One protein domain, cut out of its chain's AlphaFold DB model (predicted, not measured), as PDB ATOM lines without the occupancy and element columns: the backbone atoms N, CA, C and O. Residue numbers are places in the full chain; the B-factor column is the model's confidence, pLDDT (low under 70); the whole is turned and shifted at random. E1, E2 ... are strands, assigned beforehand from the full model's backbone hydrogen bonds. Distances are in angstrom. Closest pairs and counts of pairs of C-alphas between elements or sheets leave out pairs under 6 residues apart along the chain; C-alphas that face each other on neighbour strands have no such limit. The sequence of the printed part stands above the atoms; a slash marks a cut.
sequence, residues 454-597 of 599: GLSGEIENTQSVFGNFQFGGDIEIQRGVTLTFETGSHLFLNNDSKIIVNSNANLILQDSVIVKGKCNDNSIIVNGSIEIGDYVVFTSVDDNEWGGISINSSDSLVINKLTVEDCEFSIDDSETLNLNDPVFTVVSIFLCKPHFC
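AT A GLANCE: This is residues 454 to 597 of the 599 residues of an uncharacterized protein of Candidatus Cloacimonas sp. SDB (UniProt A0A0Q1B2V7). The chain is wound in stacked turns, a solenoid of roughly triangular cross-section whose three walls are rows of parallel strands. One wall holds E1, the later part of E3, then E6, E9, E12, E15 and E18; a second holds the first part of E3, then E5, E8, E11, E14 and E17; the third holds E2, E4, E7 and E10, followed by E13 and E16. The printed part has 144 residues, 88 of them in 18 named strands, E1 to E18 in order along the chain, and no named helix: the class is all strand. Neighbours are parallel in the branched sheet of 12 strands, the sheet E2 E4 E7 E10 and the pair E13 E16. The whole is compact, with a radius of gyration of the C-alphas of 13.8 A and spans of 38 by 35 by 25 A.

IN THESE COORDINATES: The branched sheet holds E1 (454 to 459), which begins at C-alpha 454 (25.791, -35.090, 46.980), E3 (468 to 477, 18.2 A), E5 (490 to 493), E6 (498 to 501), E8 (514 to 517), E9 (523 to 526), E11 (537 to 540), E12 (546 to 551, 15.5 A), E14 (563 to 565), E15 (567 to 572, 16.5 A), E17 (583 to 585) and E18 (588 to 592), which ends at C-alpha 592 (-0.682, -16.427, 55.467). The second sheet is E2 (463 to 465), E4 (482 to 485), E7 (506 to 509) and E10 (529 to 532). The third is E13 (554 to 560, 16.5 A) and E16 (574 to 580, 16.9 A).

HOW THE PARTS SIT: E3 bends by 105 degrees at residue 473. E1 lies on one side of it, with N 457 and O 474 2.8 A apart; E5, with N 469 and O 490 at 2.8 A, and E6, with N 475 and O 498 at 2.8 A, lie on the other side. The branched sheet is twisted, and its edge strands are E1, E17 and E18; E18 is the parallel neighbour of E15, with N 571 and O 590 3.0 A apart. It forms a sandwich, two sheets face to face, with E2 E4 E7 E10; the facing parts are 9.2 A centre to centre. In that sheet N 485 of E4 and O 508 of E7 are 2.8 A apart. The closest C-alphas of E10 and E13 are those of Ser 529 and Ser 554, 5.7 A. E13 and E16 stand at 3 degrees, with N 557 and O 576 2.9 A apart.

THE WHOLE: The C-alphas farthest apart are those of Gly 454 and Cys 597, 39.3 A. The printed part has no cut, and the links between named strands are tight. Residues 595 to 596 pair, parallel, with residues 576 to 577 of E16. Mean pLDDT of the printed part is 88.6; it is under 70 at residue 554, residues 573 to 575 and residues 592 to 597.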
ATOM      1  N   GLY A 454      26.359 -36.213  47.723       91.38
ATOM      2  CA  GLY A 454      25.791 -35.090  46.980       91.38
ATOM      3  C   GLY A 454      26.419 -33.773  47.423       91.38
ATOM      4  O   GLY A 454      27.430 -33.757  48.132       91.38
ATOM      5  N   LEU A 455      25.813 -32.663  47.004       91.81
ATOM      6  CA  LEU A 455      26.206 -31.333  47.461       91.81
ATOM      7  C   LEU A 455      25.661 -31.052  48.871       91.81
ATOM      8  O   LEU A 455      24.499 -31.367  49.143       91.81
ATOM      9  N   SER A 456      26.482 -30.451  49.731       86.56
ATOM     10  CA  SER A 456      26.118 -29.946  51.062       86.56
ATOM     11  C   SER A 456      27.126 -28.895  51.537       86.56
ATOM     12  O   SER A 456      28.308 -29.001  51.223       86.56
ATOM     13  N   GLY A 457      26.669 -27.904  52.298       82.50
ATOM     14  CA  GLY A 457      27.515 -26.864  52.880       82.50
ATOM     15  C   GLY A 457      26.943 -25.455  52.728       82.50
ATOM     16  O   GLY A 457      25.763 -25.248  52.434       82.50
ATOM     17  N   GLU A 458      27.789 -24.455  52.937       84.38
ATOM     18  CA  GLU A 458      27.408 -23.045  52.859       84.38
ATOM     19  C   GLU A 458      27.778 -22.435  51.500       84.38
ATOM     20  O   GLU A 458      28.830 -22.725  50.943       84.38
ATOM     21  N   ILE A 459      26.921 -21.555  50.977       90.50
ATOM     22  CA  ILE A 459      27.184 -20.757  49.773       90.50
ATOM     23  C   ILE A 459      27.525 -19.340  50.213       90.50
ATOM     24  O   ILE A 459      26.655 -18.586  50.665       90.50
ATOM     25  N   GLU A 460      28.796 -18.980  50.072       87.12
ATOM     26  CA  GLU A 460      29.372 -17.728  50.565       87.12
ATOM     27  C   GLU A 460      29.606 -16.709  49.439       87.12
ATOM     28  O   GLU A 460      29.688 -15.502  49.693       87.12
ATOM     29  N   ASN A 461      29.655 -17.172  48.188       88.62
ATOM     30  CA  ASN A 461      29.921 -16.349  47.015       88.62
ATOM     31  C   ASN A 461      28.674 -16.168  46.151       88.62
ATOM     32  O   ASN A 461      27.889 -17.089  45.915       88.62
ATOM     33  N   THR A 462      28.479 -14.938  45.662       98.00
ATOM     34  CA  THR A 462      27.408 -14.645  44.701       98.00
ATOM     35  C   THR A 462      27.786 -15.203  43.341       98.00
ATOM     36  O   THR A 462      28.742 -14.723  42.736       98.00
ATOM     37  N   GLN A 463      27.004 -16.160  42.852       97.88
ATOM     38  CA  GLN A 463      27.361 -16.963  41.688       97.88
ATOM     39  C   GLN A 463      26.134 -17.400  40.877       97.88
ATOM     40  O   GLN A 463      24.981 -17.284  41.310       97.88
ATOM     41  N   SER A 464      26.391 -17.854  39.654       98.50
ATOM     42  CA  SER A 464      25.403 -18.448  38.752       98.50
ATOM     43  C   SER A 464      25.921 -19.799  38.290       98.50
ATOM     44  O   SER A 464      27.079 -19.892  37.887       98.50
ATOM     45  N   VAL A 465      25.081 -20.823  38.394       98.00
ATOM     46  CA  VAL A 465      25.452 -22.216  38.140       98.00
ATOM     47  C   VAL A 465      24.459 -22.851  37.173       98.00
ATOM     48  O   VAL A 465      23.252 -22.616  37.266       98.00
ATOM     49  N   PHE A 466      24.966 -23.660  36.246       97.12
ATOM     50  CA  PHE A 466      24.174 -24.427  35.287       97.12
ATOM     51  C   PHE A 466      24.500 -25.913  35.420       97.12
ATOM     52  O   PHE A 466      25.669 -26.274  35.547       97.12
ATOM     53  N   GLY A 467      23.481 -26.770  35.375       95.88
ATOM     54  CA  GLY A 467      23.673 -28.218  35.347       95.88
ATOM     55  C   GLY A 467      22.593 -29.005  36.079       95.88
ATOM     56  O   GLY A 467      21.517 -28.494  36.398       95.88
ATOM     57  N   ASN A 468      22.907 -30.272  36.328       96.75
ATOM     58  CA  ASN A 468      22.123 -31.181  37.151       96.75
ATOM     59  C   ASN A 468      22.807 -31.305  38.518       96.75
ATOM     60  O   ASN A 468      24.016 -31.511  38.569       96.75
ATOM     61  N   PHE A 469      22.065 -31.190  39.617       96.94
ATOM     62  CA  PHE A 469      22.642 -31.149  40.960       96.94
ATOM     63  C   PHE A 469      21.886 -32.058  41.919       96.94
ATOM     64  O   PHE A 469      20.720 -31.811  42.220       96.94
ATOM     65  N   GLN A 470      22.563 -33.079  42.438       95.00
ATOM     66  CA  GLN A 470      22.076 -33.883  43.553       95.00
ATOM     67  C   GLN A 470      22.554 -33.259  44.868       95.00
ATOM     68  O   GLN A 470      23.755 -33.049  45.053       95.00
ATOM     69  N   PHE A 471      21.622 -32.972  45.772       93.31
ATOM     70  CA  PHE A 471      21.875 -32.437  47.108       93.31
ATOM     71  C   PHE A 471      21.749 -33.562  48.130       93.31
ATOM     72  O   PHE A 471      20.707 -34.212  48.236       93.31
ATOM     73  N   GLY A 472      22.846 -33.811  48.841       86.62
ATOM     74  CA  GLY A 472      22.979 -34.900  49.807       86.62
ATOM     75  C   GLY A 472      22.737 -34.488  51.246       86.62
ATOM     76  O   GLY A 472      22.355 -35.321  52.069       86.62
ATOM     77  N   GLY A 473      22.967 -33.207  51.516       83.38
ATOM     78  CA  GLY A 473      22.757 -32.533  52.786       83.38
ATOM     79  C   GLY A 473      22.340 -31.088  52.537       83.38
ATOM     80  O   GLY A 473      22.064 -30.694  51.401       83.38
ATOM     81  N   ASP A 474      22.255 -30.307  53.605       87.88
ATOM     82  CA  ASP A 474      21.732 -28.948  53.523       87.88
ATOM     83  C   ASP A 474      22.669 -28.020  52.736       87.88
ATOM     84  O   ASP A 474      23.890 -28.095  52.853       87.88
ATOM     85  N   ILE A 475      22.073 -27.132  51.938       93.00
ATOM     86  CA  ILE A 475      22.738 -25.996  51.303       93.00
ATOM     87  C   ILE A 475      22.226 -24.713  51.936       93.00
ATOM     88  O   ILE A 475      21.041 -24.389  51.825       93.00
ATOM     89  N   GLU A 476      23.122 -23.949  52.553       90.50
ATOM     90  CA  GLU A 476      22.789 -22.679  53.193       90.50
ATOM     91  C   GLU A 476      23.337 -21.486  52.410       90.50
ATOM     92  O   GLU A 476      24.534 -21.219  52.399       90.50
ATOM     93  N   ILE A 477      22.455 -20.703  51.785       93.81
ATOM     94  CA  ILE A 477      22.850 -19.476  51.088       93.81
ATOM     95  C   ILE A 477      23.036 -18.367  52.113       93.81
ATOM     96  O   ILE A 477      22.067 -17.914  52.735       93.81
ATOM     97  N   GLN A 478      24.278 -17.916  52.276       91.12
ATOM     98  CA  GLN A 478      24.656 -16.993  53.335       91.12
ATOM     99  C   GLN A 478      24.147 -15.566  53.110       91.12
ATOM    100  O   GLN A 478      23.763 -15.126  52.025       91.12
ATOM    101  N   ARG A 479      24.114 -14.794  54.198       84.88
ATOM    102  CA  ARG A 479      23.620 -13.415  54.183       84.88
ATOM    103  C   ARG A 479      24.391 -12.553  53.173       84.88
ATOM    104  O   ARG A 479      25.599 -12.399  53.279       84.88
ATOM    105  N   GLY A 480      23.666 -11.844  52.306       88.94
ATOM    106  CA  GLY A 480      24.250 -10.956  51.295       88.94
ATOM    107  C   GLY A 480      24.694 -11.674  50.020       88.94
ATOM    108  O   GLY A 480      25.216 -11.013  49.125       88.94
ATOM    109  N   VAL A 481      24.460 -12.984  49.934       96.25
ATOM    110  CA  VAL A 481      24.800 -13.826  48.788       96.25
ATOM    111  C   VAL A 481      23.586 -14.005  47.883       96.25
ATOM    112  O   VAL A 481      22.449 -14.087  48.353       96.25
ATOM    113  N   THR A 482      23.823 -14.035  46.571       98.00
ATOM    114  CA  THR A 482      22.829 -14.443  45.572       98.00
ATOM    115  C   THR A 482      23.294 -15.714  44.877       98.00
ATOM    116  O   THR A 482      24.324 -15.688  44.207       98.00
ATOM    117  N   LEU A 483      22.526 -16.796  44.994       98.62
ATOM    118  CA  LEU A 483      22.731 -18.011  44.203       98.62
ATOM    119  C   LEU A 483      21.712 -18.045  43.068       98.62
ATOM    120  O   LEU A 483      20.507 -17.950  43.307       98.62
ATOM    121  N   THR A 484      22.196 -18.179  41.837       98.81
ATOM    122  CA  THR A 484      21.353 -18.306  40.645       98.81
ATOM    123  C   THR A 484      21.512 -19.686  40.031       98.81
ATOM    124  O   THR A 484      22.612 -20.046  39.629       98.81
ATOM    125  N   PHE A 485      20.413 -20.421  39.899       98.75
ATOM    126  CA  PHE A 485      20.345 -21.596  39.036       98.75
ATOM    127  C   PHE A 485      19.895 -21.152  37.644       98.75
ATOM    128  O   PHE A 485      18.808 -20.585  37.482       98.75
ATOM    129  N   GLU A 486      20.764 -21.352  36.656       98.69
ATOM    130  CA  GLU A 486      20.557 -20.899  35.283       98.69
ATOM    131  C   GLU A 486      19.465 -21.695  34.559       98.69
ATOM    132  O   GLU A 486      19.092 -22.800  34.967       98.69
ATOM    133  N   THR A 487      18.944 -21.118  33.473       98.50
ATOM    134  CA  THR A 487      17.827 -21.676  32.708       98.50
ATOM    135  C   THR A 487      18.041 -23.142  32.339       98.50
ATOM    136  O   THR A 487      19.016 -23.485  31.676       98.50
ATOM    137  N   GLY A 488      17.077 -23.990  32.706       97.19
ATOM    138  CA  GLY A 488      17.111 -25.426  32.423       97.19
ATOM    139  C   GLY A 488      17.914 -26.275  33.413       97.19
ATOM    140  O   GLY A 488      18.072 -27.464  33.161       97.19
ATOM    141  N   SER A 489      18.413 -25.707  34.517       98.25
ATOM    142  CA  SER A 489      19.082 -26.491  35.566       98.25
ATOM    143  C   SER A 489      18.108 -27.419  36.295       98.25
ATOM    144  O   SER A 489      16.935 -27.081  36.483       98.25
ATOM    145  N   HIS A 490      18.603 -28.565  36.757       97.94
ATOM    146  CA  HIS A 490      17.825 -29.532  37.530       97.94
ATOM    147  C   HIS A 490      18.413 -29.719  38.930       97.94
ATOM    148  O   HIS A 490      19.617 -29.895  39.091       97.94
ATOM    149  N   LEU A 491      17.557 -29.679  39.947       98.06
ATOM    150  CA  LEU A 491      17.920 -29.774  41.355       98.06
ATOM    151  C   LEU A 491      17.205 -30.977  41.965       98.06
ATOM    152  O   LEU A 491      15.979 -31.053  41.911       98.06
ATOM    153  N   PHE A 492      17.956 -31.887  42.574       96.31
ATOM    154  CA  PHE A 492      17.448 -33.127  43.152       96.31
ATOM    155  C   PHE A 492      17.814 -33.177  44.631       96.31
ATOM    156  O   PHE A 492      18.962 -33.431  44.989       96.31
ATOM    157  N   LEU A 493      16.846 -32.901  45.501       94.19
ATOM    158  CA  LEU A 493      17.014 -32.994  46.946       94.19
ATOM    159  C   LEU A 493      16.846 -34.456  47.359       94.19
ATOM    160  O   LEU A 493      15.757 -35.027  47.246       94.19
ATOM    161  N   ASN A 494      17.945 -35.051  47.811       88.06
ATOM    162  CA  ASN A 494      18.038 -36.435  48.256       88.06
ATOM    163  C   ASN A 494      18.262 -36.489  49.780       88.06
ATOM    164  O   ASN A 494      18.385 -35.447  50.426       88.06
ATOM    165  N   ASN A 495      18.276 -37.685  50.379       83.50
ATOM    166  CA  ASN A 495      18.256 -37.861  51.838       83.50
ATOM    167  C   ASN A 495      17.187 -36.944  52.477       83.50
ATOM    168  O   ASN A 495      16.078 -36.843  51.958       83.50
ATOM    169  N   ASP A 496      17.523 -36.247  53.557       86.19
ATOM    170  CA  ASP A 496      16.735 -35.215  54.234       86.19
ATOM    171  C   ASP A 496      17.230 -33.781  53.939       86.19
ATOM    172  O   ASP A 496      16.912 -32.853  54.684       86.19
ATOM    173  N   SER A 497      17.969 -33.596  52.833       90.25
ATOM    174  CA  SER A 497      18.572 -32.315  52.430       90.25
ATOM    175  C   SER A 497      17.569 -31.184  52.218       90.25
ATOM    176  O   SER A 497      16.429 -31.394  51.781       90.25
ATOM    177  N   LYS A 498      18.027 -29.956  52.474       94.56
ATOM    178  CA  LYS A 498      17.269 -28.714  52.288       94.56
ATOM    179  C   LYS A 498      18.085 -27.654  51.570       94.56
ATOM    180  O   LYS A 498      19.302 -27.596  51.693       94.56
ATOM    181  N   ILE A 499      17.396 -26.743  50.890       97.94
ATOM    182  CA  ILE A 499      17.992 -25.487  50.416       97.94
ATOM    183  C   ILE A 499      17.463 -24.360  51.296       97.94
ATOM    184  O   ILE A 499      16.267 -24.065  51.297       97.94
ATOM    185  N   ILE A 500      18.350 -23.719  52.048       95.12
ATOM    186  CA  ILE A 500      18.020 -22.701  53.040       95.12
ATOM    187  C   ILE A 500      18.542 -21.352  52.550       95.12
ATOM    188  O   ILE A 500      19.741 -21.124  52.425       95.12
ATOM    189  N   VAL A 501      17.632 -20.415  52.297       95.94
ATOM    190  CA  VAL A 501      17.970 -19.038  51.918       95.94
ATOM    191  C   VAL A 501      17.950 -18.182  53.177       95.94
ATOM    192  O   VAL A 501      16.870 -17.858  53.684       95.94
ATOM    193  N   ASN A 502      19.117 -17.811  53.711       89.25
ATOM    194  CA  ASN A 502      19.189 -17.023  54.942       89.25
ATOM    195  C   ASN A 502      18.650 -15.593  54.757       89.25
ATOM    196  O   ASN A 502      18.494 -15.070  53.655       89.25
ATOM    197  N   SER A 503      18.341 -14.918  55.869       88.00
ATOM    198  CA  SER A 503      17.824 -13.543  55.818       88.00
ATOM    199  C   SER A 503      18.793 -12.593  55.088       88.00
ATOM    200  O   SER A 503      19.979 -12.521  55.418       88.00
ATOM    201  N   ASN A 504      18.278 -11.788  54.154       87.31
ATOM    202  CA  ASN A 504      19.059 -10.959  53.218       87.31
ATOM    203  C   ASN A 504      19.973 -11.741  52.248       87.31
ATOM    204  O   ASN A 504      20.919 -11.152  51.725       87.31
ATOM    205  N   ALA A 505      19.736 -13.032  52.029       93.00
ATOM    206  CA  ALA A 505      20.246 -13.770  50.876       93.00
ATOM    207  C   ALA A 505      19.190 -13.802  49.758       93.00
ATOM    208  O   ALA A 505      18.017 -13.507  50.011       93.00
ATOM    209  N   ASN A 506      19.593 -14.150  48.538       95.81
ATOM    210  CA  ASN A 506      18.696 -14.260  47.390       95.81
ATOM    211  C   ASN A 506      18.894 -15.595  46.663       95.81
ATOM    212  O   ASN A 506      20.025 -15.988  46.380       95.81
ATOM    213  N   LEU A 507      17.792 -16.258  46.328       97.69
ATOM    214  CA  LEU A 507      17.776 -17.423  45.447       97.69
ATOM    215  C   LEU A 507      17.098 -17.039  44.130       97.69
ATOM    216  O   LEU A 507      15.972 -16.555  44.134       97.69
ATOM    217  N   ILE A 508      17.756 -17.269  43.001       98.19
ATOM    218  CA  ILE A 508      17.174 -17.049  41.675       98.19
ATOM    219  C   ILE A 508      17.055 -18.399  40.976       98.19
ATOM    220  O   ILE A 508      18.059 -19.044  40.689       98.19
ATOM    221  N   LEU A 509      15.826 -18.812  40.674       98.50
ATOM    222  CA  LEU A 509      15.541 -19.928  39.776       98.50
ATOM    223  C   LEU A 509      15.163 -19.329  38.421       98.50
ATOM    224  O   LEU A 509      14.098 -18.726  38.301       98.50
ATOM    225  N   GLN A 510      16.034 -19.428  37.415       98.50
ATOM    226  CA  GLN A 510      15.720 -18.928  36.073       98.50
ATOM    227  C   GLN A 510      14.679 -19.809  35.361       98.50
ATOM    228  O   GLN A 510      14.146 -20.771  35.915       98.50
ATOM    229  N   ASP A 511      14.360 -19.461  34.113       98.12
ATOM    230  CA  ASP A 511      13.337 -20.155  33.337       98.12
ATOM    231  C   ASP A 511      13.606 -21.666  33.236       98.12
ATOM    232  O   ASP A 511      14.741 -22.101  33.057       98.12
ATOM    233  N   SER A 512      12.549 -22.475  33.262       97.81
ATOM    234  CA  SER A 512      12.610 -23.931  33.059       97.81
ATOM    235  C   SER A 512      13.505 -24.695  34.047       97.81
ATOM    236  O   SER A 512      13.915 -25.811  33.745       97.81
ATOM    237  N   VAL A 513      13.814 -24.120  35.214       98.62
ATOM    238  CA  VAL A 513      14.467 -24.859  36.302       98.62
ATOM    239  C   VAL A 513      13.508 -25.909  36.868       98.62
ATOM    240  O   VAL A 513      12.332 -25.624  37.111       98.62
ATOM    241  N   ILE A 514      14.011 -27.121  37.095       98.00
ATOM    242  CA  ILE A 514      13.253 -28.226  37.695       98.00
ATOM    243  C   ILE A 514      13.828 -28.522  39.071       98.00
ATOM    244  O   ILE A 514      15.023 -28.756  39.207       98.00
ATOM    245  N   VAL A 515      12.972 -28.561  40.085       98.00
ATOM    246  CA  VAL A 515      13.327 -28.960  41.444       98.00
ATOM    247  C   VAL A 515      12.521 -30.193  41.819       98.00
ATOM    248  O   VAL A 515      11.288 -30.181  41.746       98.00
ATOM    249  N   LYS A 516      13.222 -31.242  42.247       96.00
ATOM    250  CA  LYS A 516      12.630 -32.479  42.742       96.00
ATOM    251  C   LYS A 516      13.063 -32.776  44.171       96.00
ATOM    252  O   LYS A 516      14.250 -32.689  44.462       96.00
ATOM    253  N   GLY A 517      12.130 -33.161  45.038       94.31
ATOM    254  CA  GLY A 517      12.449 -33.721  46.357       94.31
ATOM    255  C   GLY A 517      12.031 -35.180  46.476       94.31
ATOM    256  O   GLY A 517      11.038 -35.599  45.882       94.31
ATOM    257  N   LYS A 518      12.802 -35.960  47.232       89.94
ATOM    258  CA  LYS A 518      12.607 -37.408  47.387       89.94
ATOM    259  C   LYS A 518      11.700 -37.783  48.556       89.94
ATOM    260  O   LYS A 518      11.033 -38.815  48.509       89.94
ATOM    261  N   CYS A 519      11.685 -36.985  49.621       88.62
ATOM    262  CA  CYS A 519      10.926 -37.275  50.832       88.62
ATOM    263  C   CYS A 519      10.372 -36.017  51.516       88.62
ATOM    264  O   CYS A 519      10.773 -34.890  51.230       88.62
ATOM    265  N   ASN A 520       9.469 -36.215  52.476       89.88
ATOM    266  CA  ASN A 520       8.801 -35.137  53.217       89.88
ATOM    267  C   ASN A 520       9.740 -34.211  54.004       89.88
ATOM    268  O   ASN A 520       9.346 -33.089  54.311       89.88
ATOM    269  N   ASP A 521      10.952 -34.660  54.336       89.75
ATOM    270  CA  ASP A 521      11.932 -33.826  55.037       89.75
ATOM    271  C   ASP A 521      12.679 -32.878  54.079       89.75
ATOM    272  O   ASP A 521      13.186 -31.838  54.516       89.75
ATOM    273  N   ASN A 522      12.680 -33.177  52.772       94.00
ATOM    274  CA  ASN A 522      13.253 -32.287  51.770       94.00
ATOM    275  C   ASN A 522      12.418 -31.018  51.636       94.00
ATOM    276  O   ASN A 522      11.194 -31.077  51.525       94.00
ATOM    277  N   SER A 523      13.078 -29.862  51.601       95.75
ATOM    278  CA  SER A 523      12.388 -28.583  51.425       95.75
ATOM    279  C   SER A 523      13.304 -27.467  50.933       95.75
ATOM    280  O   SER A 523      14.516 -27.482  51.147       95.75
ATOM    281  N   ILE A 524      12.701 -26.458  50.308       97.75
ATOM    282  CA  ILE A 524      13.313 -25.144  50.104       97.75
ATOM    283  C   ILE A 524      12.721 -24.181  51.133       97.75
ATOM    284  O   ILE A 524      11.510 -23.956  51.155       97.75
ATOM    285  N   ILE A 525      13.570 -23.581  51.963       95.31
ATOM    286  CA  ILE A 525      13.173 -22.649  53.023       95.31
ATOM    287  C   ILE A 525      13.731 -21.266  52.698       95.31
ATOM    288  O   ILE A 525      14.930 -21.020  52.817       95.31
ATOM    289  N   VAL A 526      12.858 -20.328  52.332       95.69
ATOM    290  CA  VAL A 526      13.251 -18.972  51.938       95.69
ATOM    291  C   VAL A 526      12.983 -17.979  53.068       95.69
ATOM    292  O   VAL A 526      11.868 -17.484  53.224       95.69
ATOM    293  N   ASN A 527      14.021 -17.654  53.847       91.06
ATOM    294  CA  ASN A 527      13.995 -16.563  54.839       91.06
ATOM    295  C   ASN A 527      14.493 -15.223  54.265       91.06
ATOM    296  O   ASN A 527      14.342 -14.179  54.906       91.06
ATOM    297  N   GLY A 528      15.156 -15.266  53.108       90.56
ATOM    298  CA  GLY A 528      15.636 -14.117  52.346       90.56
ATOM    299  C   GLY A 528      14.658 -13.692  51.252       90.56
ATOM    300  O   GLY A 528      13.483 -13.470  51.513       90.56
ATOM    301  N   SER A 529      15.158 -13.545  50.030       91.44
ATOM    302  CA  SER A 529      14.364 -13.264  48.831       91.44
ATOM    303  C   SER A 529      14.483 -14.403  47.823       91.44
ATOM    304  O   SER A 529      15.441 -15.176  47.853       91.44
ATOM    305  N   ILE A 530      13.484 -14.517  46.950       94.50
ATOM    306  CA  ILE A 530      13.487 -15.478  45.851       94.50
ATOM    307  C   ILE A 530      12.916 -14.849  44.581       94.50
ATOM    308  O   ILE A 530      11.914 -14.131  44.632       94.50
ATOM    309  N   GLU A 531      13.535 -15.163  43.447       94.81
ATOM    310  CA  GLU A 531      13.026 -14.910  42.100       94.81
ATOM    311  C   GLU A 531      12.770 -16.252  41.403       94.81
ATOM    312  O   GLU A 531      13.609 -17.152  41.452       94.81
ATOM    313  N   ILE A 532      11.603 -16.396  40.770       95.62
ATOM    314  CA  ILE A 532      11.194 -17.617  40.065       95.62
ATOM    315  C   ILE A 532      10.824 -17.237  38.630       95.62
ATOM    316  O   ILE A 532       9.892 -16.459  38.417       95.62
ATOM    317  N   GLY A 533      11.578 -17.770  37.669       96.31
ATOM    318  CA  GLY A 533      11.391 -17.574  36.235       96.31
ATOM    319  C   GLY A 533      10.179 -18.312  35.665       96.31
ATOM    320  O   GLY A 533       9.382 -18.928  36.378       96.31
ATOM    321  N   ASP A 534      10.038 -18.247  34.346       96.19
ATOM    322  CA  ASP A 534       8.937 -18.888  33.633       96.19
ATOM    323  C   ASP A 534       9.147 -20.409  33.547       96.19
ATOM    324  O   ASP A 534      10.256 -20.879  33.309       96.19
ATOM    325  N   TYR A 535       8.070 -21.197  33.632       96.62
ATOM    326  CA  TYR A 535       8.114 -22.665  33.473       96.62
ATOM    327  C   TYR A 535       8.939 -23.417  34.529       96.62
ATOM    328  O   TYR A 535       9.378 -24.537  34.271       96.62
ATOM    329  N   VAL A 536       9.152 -22.829  35.708       97.94
ATOM    330  CA  VAL A 536       9.758 -23.551  36.834       97.94
ATOM    331  C   VAL A 536       8.822 -24.661  37.314       97.94
ATOM    332  O   VAL A 536       7.602 -24.472  37.389       97.94
ATOM    333  N   VAL A 537       9.400 -25.816  37.641       97.31
ATOM    334  CA  VAL A 537       8.675 -27.005  38.102       97.31
ATOM    335  C   VAL A 537       9.163 -27.407  39.489       97.31
ATOM    336  O   VAL A 537      10.350 -27.654  39.671       97.31
ATOM    337  N   PHE A 538       8.242 -27.534  40.439       97.25
ATOM    338  CA  PHE A 538       8.452 -28.246  41.698       97.25
ATOM    339  C   PHE A 538       7.680 -29.562  41.626       97.25
ATOM    340  O   PHE A 538       6.463 -29.544  41.467       97.25
ATOM    341  N   THR A 539       8.371 -30.693  41.704       95.12
ATOM    342  CA  THR A 539       7.766 -32.036  41.626       95.12
ATOM    343  C   THR A 539       8.534 -33.005  42.518       95.12
ATOM    344  O   THR A 539       9.449 -32.574  43.214       95.12
ATOM    345  N   SER A 540       8.190 -34.282  42.559       91.31
ATOM    346  CA  SER A 540       8.891 -35.267  43.375       91.31
ATOM    347  C   SER A 540       9.803 -36.191  42.579       91.31
ATOM    348  O   SER A 540       9.732 -36.297  41.353       91.31
ATOM    349  N   VAL A 541      10.711 -36.846  43.301       84.00
ATOM    350  CA  VAL A 541      11.459 -38.005  42.809       84.00
ATOM    351  C   VAL A 541      10.625 -39.264  43.079       84.00
ATOM    352  O   VAL A 541      10.052 -39.413  44.163       84.00
ATOM    353  N   ASP A 542      10.550 -40.163  42.096       80.81
ATOM    354  CA  ASP A 542       9.860 -41.462  42.179       80.81
ATOM    355  C   ASP A 542       8.377 -41.411  42.609       80.81
ATOM    356  O   ASP A 542       7.893 -42.323  43.282       80.81
ATOM    357  N   ASP A 543       7.648 -40.353  42.234       70.94
ATOM    358  CA  ASP A 543       6.223 -40.151  42.556       70.94
ATOM    359  C   ASP A 543       5.908 -40.127  44.077       70.94
ATOM    360  O   ASP A 543       4.802 -40.476  44.506       70.94
ATOM    361  N   ASN A 544       6.871 -39.735  44.922       75.00
ATOM    362  CA  ASN A 544       6.679 -39.589  46.374       75.00
ATOM    363  C   ASN A 544       6.163 -38.188  46.758       75.00
ATOM    364  O   ASN A 544       6.257 -37.261  45.973       75.00
ATOM    365  N   GLU A 545       5.628 -37.982  47.964       79.50
ATOM    366  CA  GLU A 545       5.389 -36.612  48.461       79.50
ATOM    367  C   GLU A 545       6.681 -36.041  49.081       79.50
ATOM    368  O   GLU A 545       7.427 -36.767  49.752       79.50
ATOM    369  N   TRP A 546       6.946 -34.742  48.873       91.50
ATOM    370  CA  TRP A 546       8.050 -34.023  49.527       91.50
ATOM    371  C   TRP A 546       7.623 -32.680  50.132       91.50
ATOM    372  O   TRP A 546       6.575 -32.125  49.795       91.50
ATOM    373  N   GLY A 547       8.445 -32.134  51.034       90.12
ATOM    374  CA  GLY A 547       8.128 -30.921  51.802       90.12
ATOM    375  C   GLY A 547       8.047 -29.633  50.973       90.12
ATOM    376  O   GLY A 547       7.584 -28.610  51.474       90.12
ATOM    377  N   GLY A 548       8.447 -29.671  49.699       93.81
ATOM    378  CA  GLY A 548       8.224 -28.598  48.737       93.81
ATOM    379  C   GLY A 548       8.940 -27.296  49.088       93.81
ATOM    380  O   GLY A 548      10.125 -27.290  49.422       93.81
ATOM    381  N   ILE A 549       8.243 -26.166  48.971       95.00
ATOM    382  CA  ILE A 549       8.824 -24.830  49.167       95.00
ATOM    383  C   ILE A 549       8.024 -23.996  50.169       95.00
ATOM    384  O   ILE A 549       6.801 -23.887  50.089       95.00
ATOM    385  N   SER A 550       8.743 -23.348  51.087       93.44
ATOM    386  CA  SER A 550       8.213 -22.410  52.072       93.44
ATOM    387  C   SER A 550       8.910 -21.056  51.955       93.44
ATOM    388  O   SER A 550      10.123 -20.944  52.129       93.44
ATOM    389  N   ILE A 551       8.137 -20.012  51.652       92.38
ATOM    390  CA  ILE A 551       8.613 -18.636  51.496       92.38
ATOM    391  C   ILE A 551       8.124 -17.814  52.685       92.38
ATOM    392  O   ILE A 551       6.951 -17.457  52.748       92.38
ATOM    393  N   ASN A 552       9.023 -17.501  53.619       86.44
ATOM    394  CA  ASN A 552       8.694 -16.831  54.883       86.44
ATOM    395  C   ASN A 552       8.695 -15.298  54.788       86.44
ATOM    396  O   ASN A 552       8.211 -14.619  55.695       86.44
ATOM    397  N   SER A 553       9.309 -14.739  53.746       71.75
ATOM    398  CA  SER A 553       9.342 -13.300  53.500       71.75
ATOM    399  C   SER A 553       9.584 -13.025  52.019       71.75
ATOM    400  O   SER A 553      10.480 -13.601  51.411       71.75
ATOM    401  N   SER A 554       8.772 -12.158  51.415       67.00
ATOM    402  CA  SER A 554       8.992 -11.649  50.056       67.00
ATOM    403  C   SER A 554       8.234 -10.335  49.875       67.00
ATOM    404  O   SER A 554       7.058 -10.254  50.231       67.00
ATOM    405  N   ASP A 555       8.878  -9.311  49.311       70.25
ATOM    406  CA  ASP A 555       8.211  -8.034  49.029       70.25
ATOM    407  C   ASP A 555       7.064  -8.251  48.022       70.25
ATOM    408  O   ASP A 555       5.892  -8.048  48.329       70.25
ATOM    409  N   SER A 556       7.364  -8.739  46.815       78.81
ATOM    410  CA  SER A 556       6.354  -9.049  45.798       78.81
ATOM    411  C   SER A 556       6.842 -10.151  44.870       78.81
ATOM    412  O   SER A 556       7.897 -10.014  44.256       78.81
ATOM    413  N   LEU A 557       6.025 -11.186  44.677       83.12
ATOM    414  CA  LEU A 557       6.343 -12.332  43.831       83.12
ATOM    415  C   LEU A 557       5.426 -12.352  42.603       83.12
ATOM    416  O   LEU A 557       4.197 -12.325  42.725       83.12
ATOM    417  N   VAL A 558       6.019 -12.379  41.411       85.31
ATOM    418  CA  VAL A 558       5.303 -12.559  40.142       85.31
ATOM    419  C   VAL A 558       5.860 -13.807  39.488       85.31
ATOM    420  O   VAL A 558       7.033 -13.820  39.137       85.31
ATOM    421  N   ILE A 559       5.027 -14.831  39.327       86.31
ATOM    422  CA  ILE A 559       5.438 -16.099  38.727       86.31
ATOM    423  C   ILE A 559       4.538 -16.399  37.538       86.31
ATOM    424  O   ILE A 559       3.309 -16.326  37.650       86.31
ATOM    425  N   ASN A 560       5.137 -16.760  36.407       90.19
ATOM    426  CA  ASN A 560       4.399 -17.193  35.229       90.19
ATOM    427  C   ASN A 560       4.635 -18.681  34.981       90.19
ATOM    428  O   ASN A 560       5.768 -19.151  35.006       90.19
ATOM    429  N   LYS A 561       3.561 -19.409  34.663       92.94
ATOM    430  CA  LYS A 561       3.616 -20.803  34.203       92.94
ATOM    431  C   LYS A 561       4.346 -21.732  35.172       92.94
ATOM    432  O   LYS A 561       5.104 -22.597  34.757       92.94
ATOM    433  N   LEU A 562       4.117 -21.511  36.461       95.44
ATOM    434  CA  LEU A 562       4.612 -22.365  37.530       95.44
ATOM    435  C   LEU A 562       3.898 -23.716  37.499       95.44
ATOM    436  O   LEU A 562       2.669 -23.737  37.434       95.44
ATOM    437  N   THR A 563       4.642 -24.804  37.655       95.56
ATOM    438  CA  THR A 563       4.079 -26.131  37.924       95.56
ATOM    439  C   THR A 563       4.488 -26.582  39.321       95.56
ATOM    440  O   THR A 563       5.668 -26.546  39.661       95.56
ATOM    441  N   VAL A 564       3.516 -26.995  40.133       94.12
ATOM    442  CA  VAL A 564       3.738 -27.576  41.464       94.12
ATOM    443  C   VAL A 564       2.978 -28.893  41.551       94.12
ATOM    444  O   VAL A 564       1.757 -28.919  41.360       94.12
ATOM    445  N   GLU A 565       3.700 -29.973  41.825       92.38
ATOM    446  CA  GLU A 565       3.180 -31.337  41.847       92.38
ATOM    447  C   GLU A 565       3.725 -32.102  43.059       92.38
ATOM    448  O   GLU A 565       4.900 -31.966  43.397       92.38
ATOM    449  N   ASP A 566       2.858 -32.864  43.731       89.94
ATOM    450  CA  ASP A 566       3.217 -33.810  44.802       89.94
ATOM    451  C   ASP A 566       4.068 -33.208  45.942       89.94
ATOM    452  O   ASP A 566       4.974 -33.838  46.494       89.94
ATOM    453  N   CYS A 567       3.792 -31.949  46.302       90.44
ATOM    454  CA  CYS A 567       4.535 -31.244  47.344       90.44
ATOM    455  C   CYS A 567       3.745 -30.127  48.030       90.44
ATOM    456  O   CYS A 567       2.614 -29.797  47.650       90.44
ATOM    457  N   GLU A 568       4.333 -29.535  49.071       90.38
ATOM    458  CA  GLU A 568       3.782 -28.341  49.709       90.38
ATOM    459  C   GLU A 568       4.258 -27.047  49.027       90.38
ATOM    460  O   GLU A 568       5.416 -26.892  48.644       90.38
ATOM    461  N   PHE A 569       3.357 -26.070  48.913       90.62
ATOM    462  CA  PHE A 569       3.692 -24.715  48.476       90.62
ATOM    463  C   PHE A 569       3.168 -23.713  49.500       90.62
ATOM    464  O   PHE A 569       1.956 -23.487  49.613       90.62
ATOM    465  N   SER A 570       4.083 -23.127  50.269       89.31
ATOM    466  CA  SER A 570       3.767 -22.235  51.379       89.31
ATOM    467  C   SER A 570       4.354 -20.841  51.182       89.31
ATOM    468  O   SER A 570       5.521 -20.686  50.822       89.31
ATOM    469  N   ILE A 571       3.536 -19.815  51.425       86.31
ATOM    470  CA  ILE A 571       3.963 -18.413  51.453       86.31
ATOM    471  C   ILE A 571       3.378 -17.728  52.690       86.31
ATOM    472  O   ILE A 571       2.158 -17.564  52.812       86.31
ATOM    473  N   ASP A 572       4.267 -17.238  53.544       80.44
ATOM    474  CA  ASP A 572       3.974 -16.473  54.748       80.44
ATOM    475  C   ASP A 572       4.531 -15.042  54.625       80.44
ATOM    476  O   ASP A 572       5.621 -14.822  54.106       80.44
ATOM    477  N   ASP A 573       3.759 -14.046  55.082       69.12
ATOM    478  CA  ASP A 573       4.174 -12.633  55.183       69.12
ATOM    479  C   ASP A 573       4.742 -12.022  53.866       69.12
ATOM    480  O   ASP A 573       5.730 -11.286  53.880       69.12
ATOM    481  N   SER A 574       4.079 -12.262  52.722       66.25
ATOM    482  CA  SER A 574       4.359 -11.552  51.452       66.25
ATOM    483  C   SER A 574       3.459 -10.329  51.233       66.25
ATOM    484  O   SER A 574       2.269 -10.378  51.568       66.25
ATOM    485  N   GLU A 575       3.969  -9.230  50.644       68.75
ATOM    486  CA  GLU A 575       3.088  -8.081  50.353       68.75
ATOM    487  C   GLU A 575       2.122  -8.406  49.205       68.75
ATOM    488  O   GLU A 575       0.923  -8.153  49.332       68.75
ATOM    489  N   THR A 576       2.613  -8.973  48.091       73.75
ATOM    490  CA  THR A 576       1.791  -9.343  46.917       73.75
ATOM    491  C   THR A 576       2.267 -10.640  46.248       73.75
ATOM    492  O   THR A 576       3.458 -10.810  46.003       73.75
ATOM    493  N   LEU A 577       1.325 -11.515  45.868       82.19
ATOM    494  CA  LEU A 577       1.564 -12.719  45.060       82.19
ATOM    495  C   LEU A 577       0.713 -12.675  43.782       82.19
ATOM    496  O   LEU A 577      -0.517 -12.654  43.864       82.19
ATOM    497  N   ASN A 578       1.362 -12.703  42.614       84.81
ATOM    498  CA  ASN A 578       0.715 -12.805  41.305       84.81
ATOM    499  C   ASN A 578       1.163 -14.092  40.601       84.81
ATOM    500  O   ASN A 578       2.325 -14.215  40.218       84.81
ATOM    501  N   LEU A 579       0.234 -15.029  40.409       86.31
ATOM    502  CA  LEU A 579       0.465 -16.272  39.670       86.31
ATOM    503  C   LEU A 579      -0.265 -16.206  38.328       86.31
ATOM    504  O   LEU A 579      -1.495 -16.142  38.308       86.31
ATOM    505  N   ASN A 580       0.478 -16.242  37.223       89.75
ATOM    506  CA  ASN A 580      -0.067 -16.192  35.869       89.75
ATOM    507  C   ASN A 580       0.024 -17.581  35.223       89.75
ATOM    508  O   ASN A 580       1.124 -18.051  34.943       89.75
ATOM    509  N   ASP A 581      -1.123 -18.214  34.957       90.50
ATOM    510  CA  ASP A 581      -1.225 -19.561  34.355       90.50
ATOM    511  C   ASP A 581      -0.516 -20.695  35.146       90.50
ATOM    512  O   ASP A 581       0.261 -21.446  34.557       90.50
ATOM    513  N   PRO A 582      -0.713 -20.829  36.479       91.00
ATOM    514  CA  PRO A 582      -0.080 -21.899  37.248       91.00
ATOM    515  C   PRO A 582      -0.805 -23.249  37.100       91.00
ATOM    516  O   PRO A 582      -2.032 -23.305  36.965       91.00
ATOM    517  N   VAL A 583      -0.055 -24.342  37.238       90.69
ATOM    518  CA  VAL A 583      -0.552 -25.720  37.337       90.69
ATOM    519  C   VAL A 583      -0.256 -26.259  38.737       90.69
ATOM    520  O   VAL A 583       0.886 -26.246  39.181       90.69
ATOM    521  N   PHE A 584      -1.293 -26.736  39.429       87.81
ATOM    522  CA  PHE A 584      -1.182 -27.378  40.741       87.81
ATOM    523  C   PHE A 584      -1.831 -28.765  40.692       87.81
ATOM    524  O   PHE A 584      -3.038 -28.862  40.438       87.81
ATOM    525  N   THR A 585      -1.063 -29.815  40.982       84.31
ATOM    526  CA  THR A 585      -1.525 -31.215  40.964       84.31
ATOM    527  C   THR A 585      -1.123 -31.908  42.266       84.31
ATOM    528  O   THR A 585       0.054 -32.020  42.543       84.31
ATOM    529  N   VAL A 586      -2.085 -32.367  43.082       73.31
ATOM    530  CA  VAL A 586      -1.793 -33.041  44.376       73.31
ATOM    531  C   VAL A 586      -0.887 -32.176  45.280       73.31
ATOM    532  O   VAL A 586       0.211 -32.551  45.658       73.31
ATOM    533  N   VAL A 587      -1.351 -30.964  45.605       72.81
ATOM    534  CA  VAL A 587      -0.569 -29.965  46.360       72.81
ATOM    535  C   VAL A 587      -1.307 -29.522  47.618       72.81
ATOM    536  O   VAL A 587      -2.511 -29.237  47.573       72.81
ATOM    537  N   SER A 588      -0.567 -29.373  48.717       75.62
ATOM    538  CA  SER A 588      -1.010 -28.629  49.903       75.62
ATOM    539  C   SER A 588      -0.540 -27.175  49.810       75.62
ATOM    540  O   SER A 588       0.657 -26.900  49.817       75.62
ATOM    541  N   ILE A 589      -1.482 -26.230  49.706       79.94
ATOM    542  CA  ILE A 589      -1.179 -24.794  49.575       79.94
ATOM    543  C   ILE A 589      -1.473 -24.072  50.894       79.94
ATOM    544  O   ILE A 589      -2.625 -24.043  51.342       79.94
ATOM    545  N   PHE A 590      -0.455 -23.429  51.472       76.38
ATOM    546  CA  PHE A 590      -0.566 -22.627  52.694       76.38
ATOM    547  C   PHE A 590      -0.224 -21.160  52.417       76.38
ATOM    548  O   PHE A 590       0.797 -20.840  51.819       76.38
ATOM    549  N   LEU A 591      -1.117 -20.245  52.805       74.81
ATOM    550  CA  LEU A 591      -1.006 -18.823  52.474       74.81
ATOM    551  C   LEU A 591      -1.394 -17.971  53.686       74.81
ATOM    552  O   LEU A 591      -2.578 -17.904  54.037       74.81
ATOM    553  N   CYS A 592      -0.432 -17.289  54.310       61.72
ATOM    554  CA  CYS A 592      -0.682 -16.427  55.467       61.72
ATOM    555  C   CYS A 592      -0.392 -14.948  55.157       61.72
ATOM    556  O   CYS A 592       0.745 -14.550  54.924       61.72
ATOM    557  N   LYS A 593      -1.457 -14.123  55.177       58.78
ATOM    558  CA  LYS A 593      -1.490 -12.660  54.915       58.78
ATOM    559  C   LYS A 593      -1.081 -12.103  53.518       58.78
ATOM    560  O   LYS A 593      -0.809 -10.905  53.459       58.78
ATOM    561  N   PRO A 594      -1.131 -12.826  52.387       56.12
ATOM    562  CA  PRO A 594      -0.901 -12.195  51.082       56.12
ATOM    563  C   PRO A 594      -2.082 -11.307  50.638       56.12
ATOM    564  O   PRO A 594      -3.252 -11.670  50.812       56.12
ATOM    565  N   HIS A 595      -1.805 -10.166  49.994       53.53
ATOM    566  CA  HIS A 595      -2.811  -9.473  49.179       53.53
ATOM    567  C   HIS A 595      -2.931 -10.178  47.814       53.53
ATOM    568  O   HIS A 595      -2.028 -10.106  46.986       53.53
ATOM    569  N   PHE A 596      -4.050 -10.874  47.579       50.50
ATOM    570  CA  PHE A 596      -4.260 -11.698  46.380       50.50
ATOM    571  C   PHE A 596      -4.795 -10.924  45.168       50.50
ATOM    572  O   PHE A 596      -5.781 -10.189  45.283       50.50
ATOM    573  N   CYS A 597      -4.243 -11.218  43.987       44.53
ATOM    574  CA  CYS A 597      -4.853 -10.913  42.694       44.53
ATOM    575  C   CYS A 597      -4.660 -12.108  41.737       44.53
ATOM    576  O   CYS A 597      -3.556 -12.358  41.273       44.53
TER     577      CYS A 597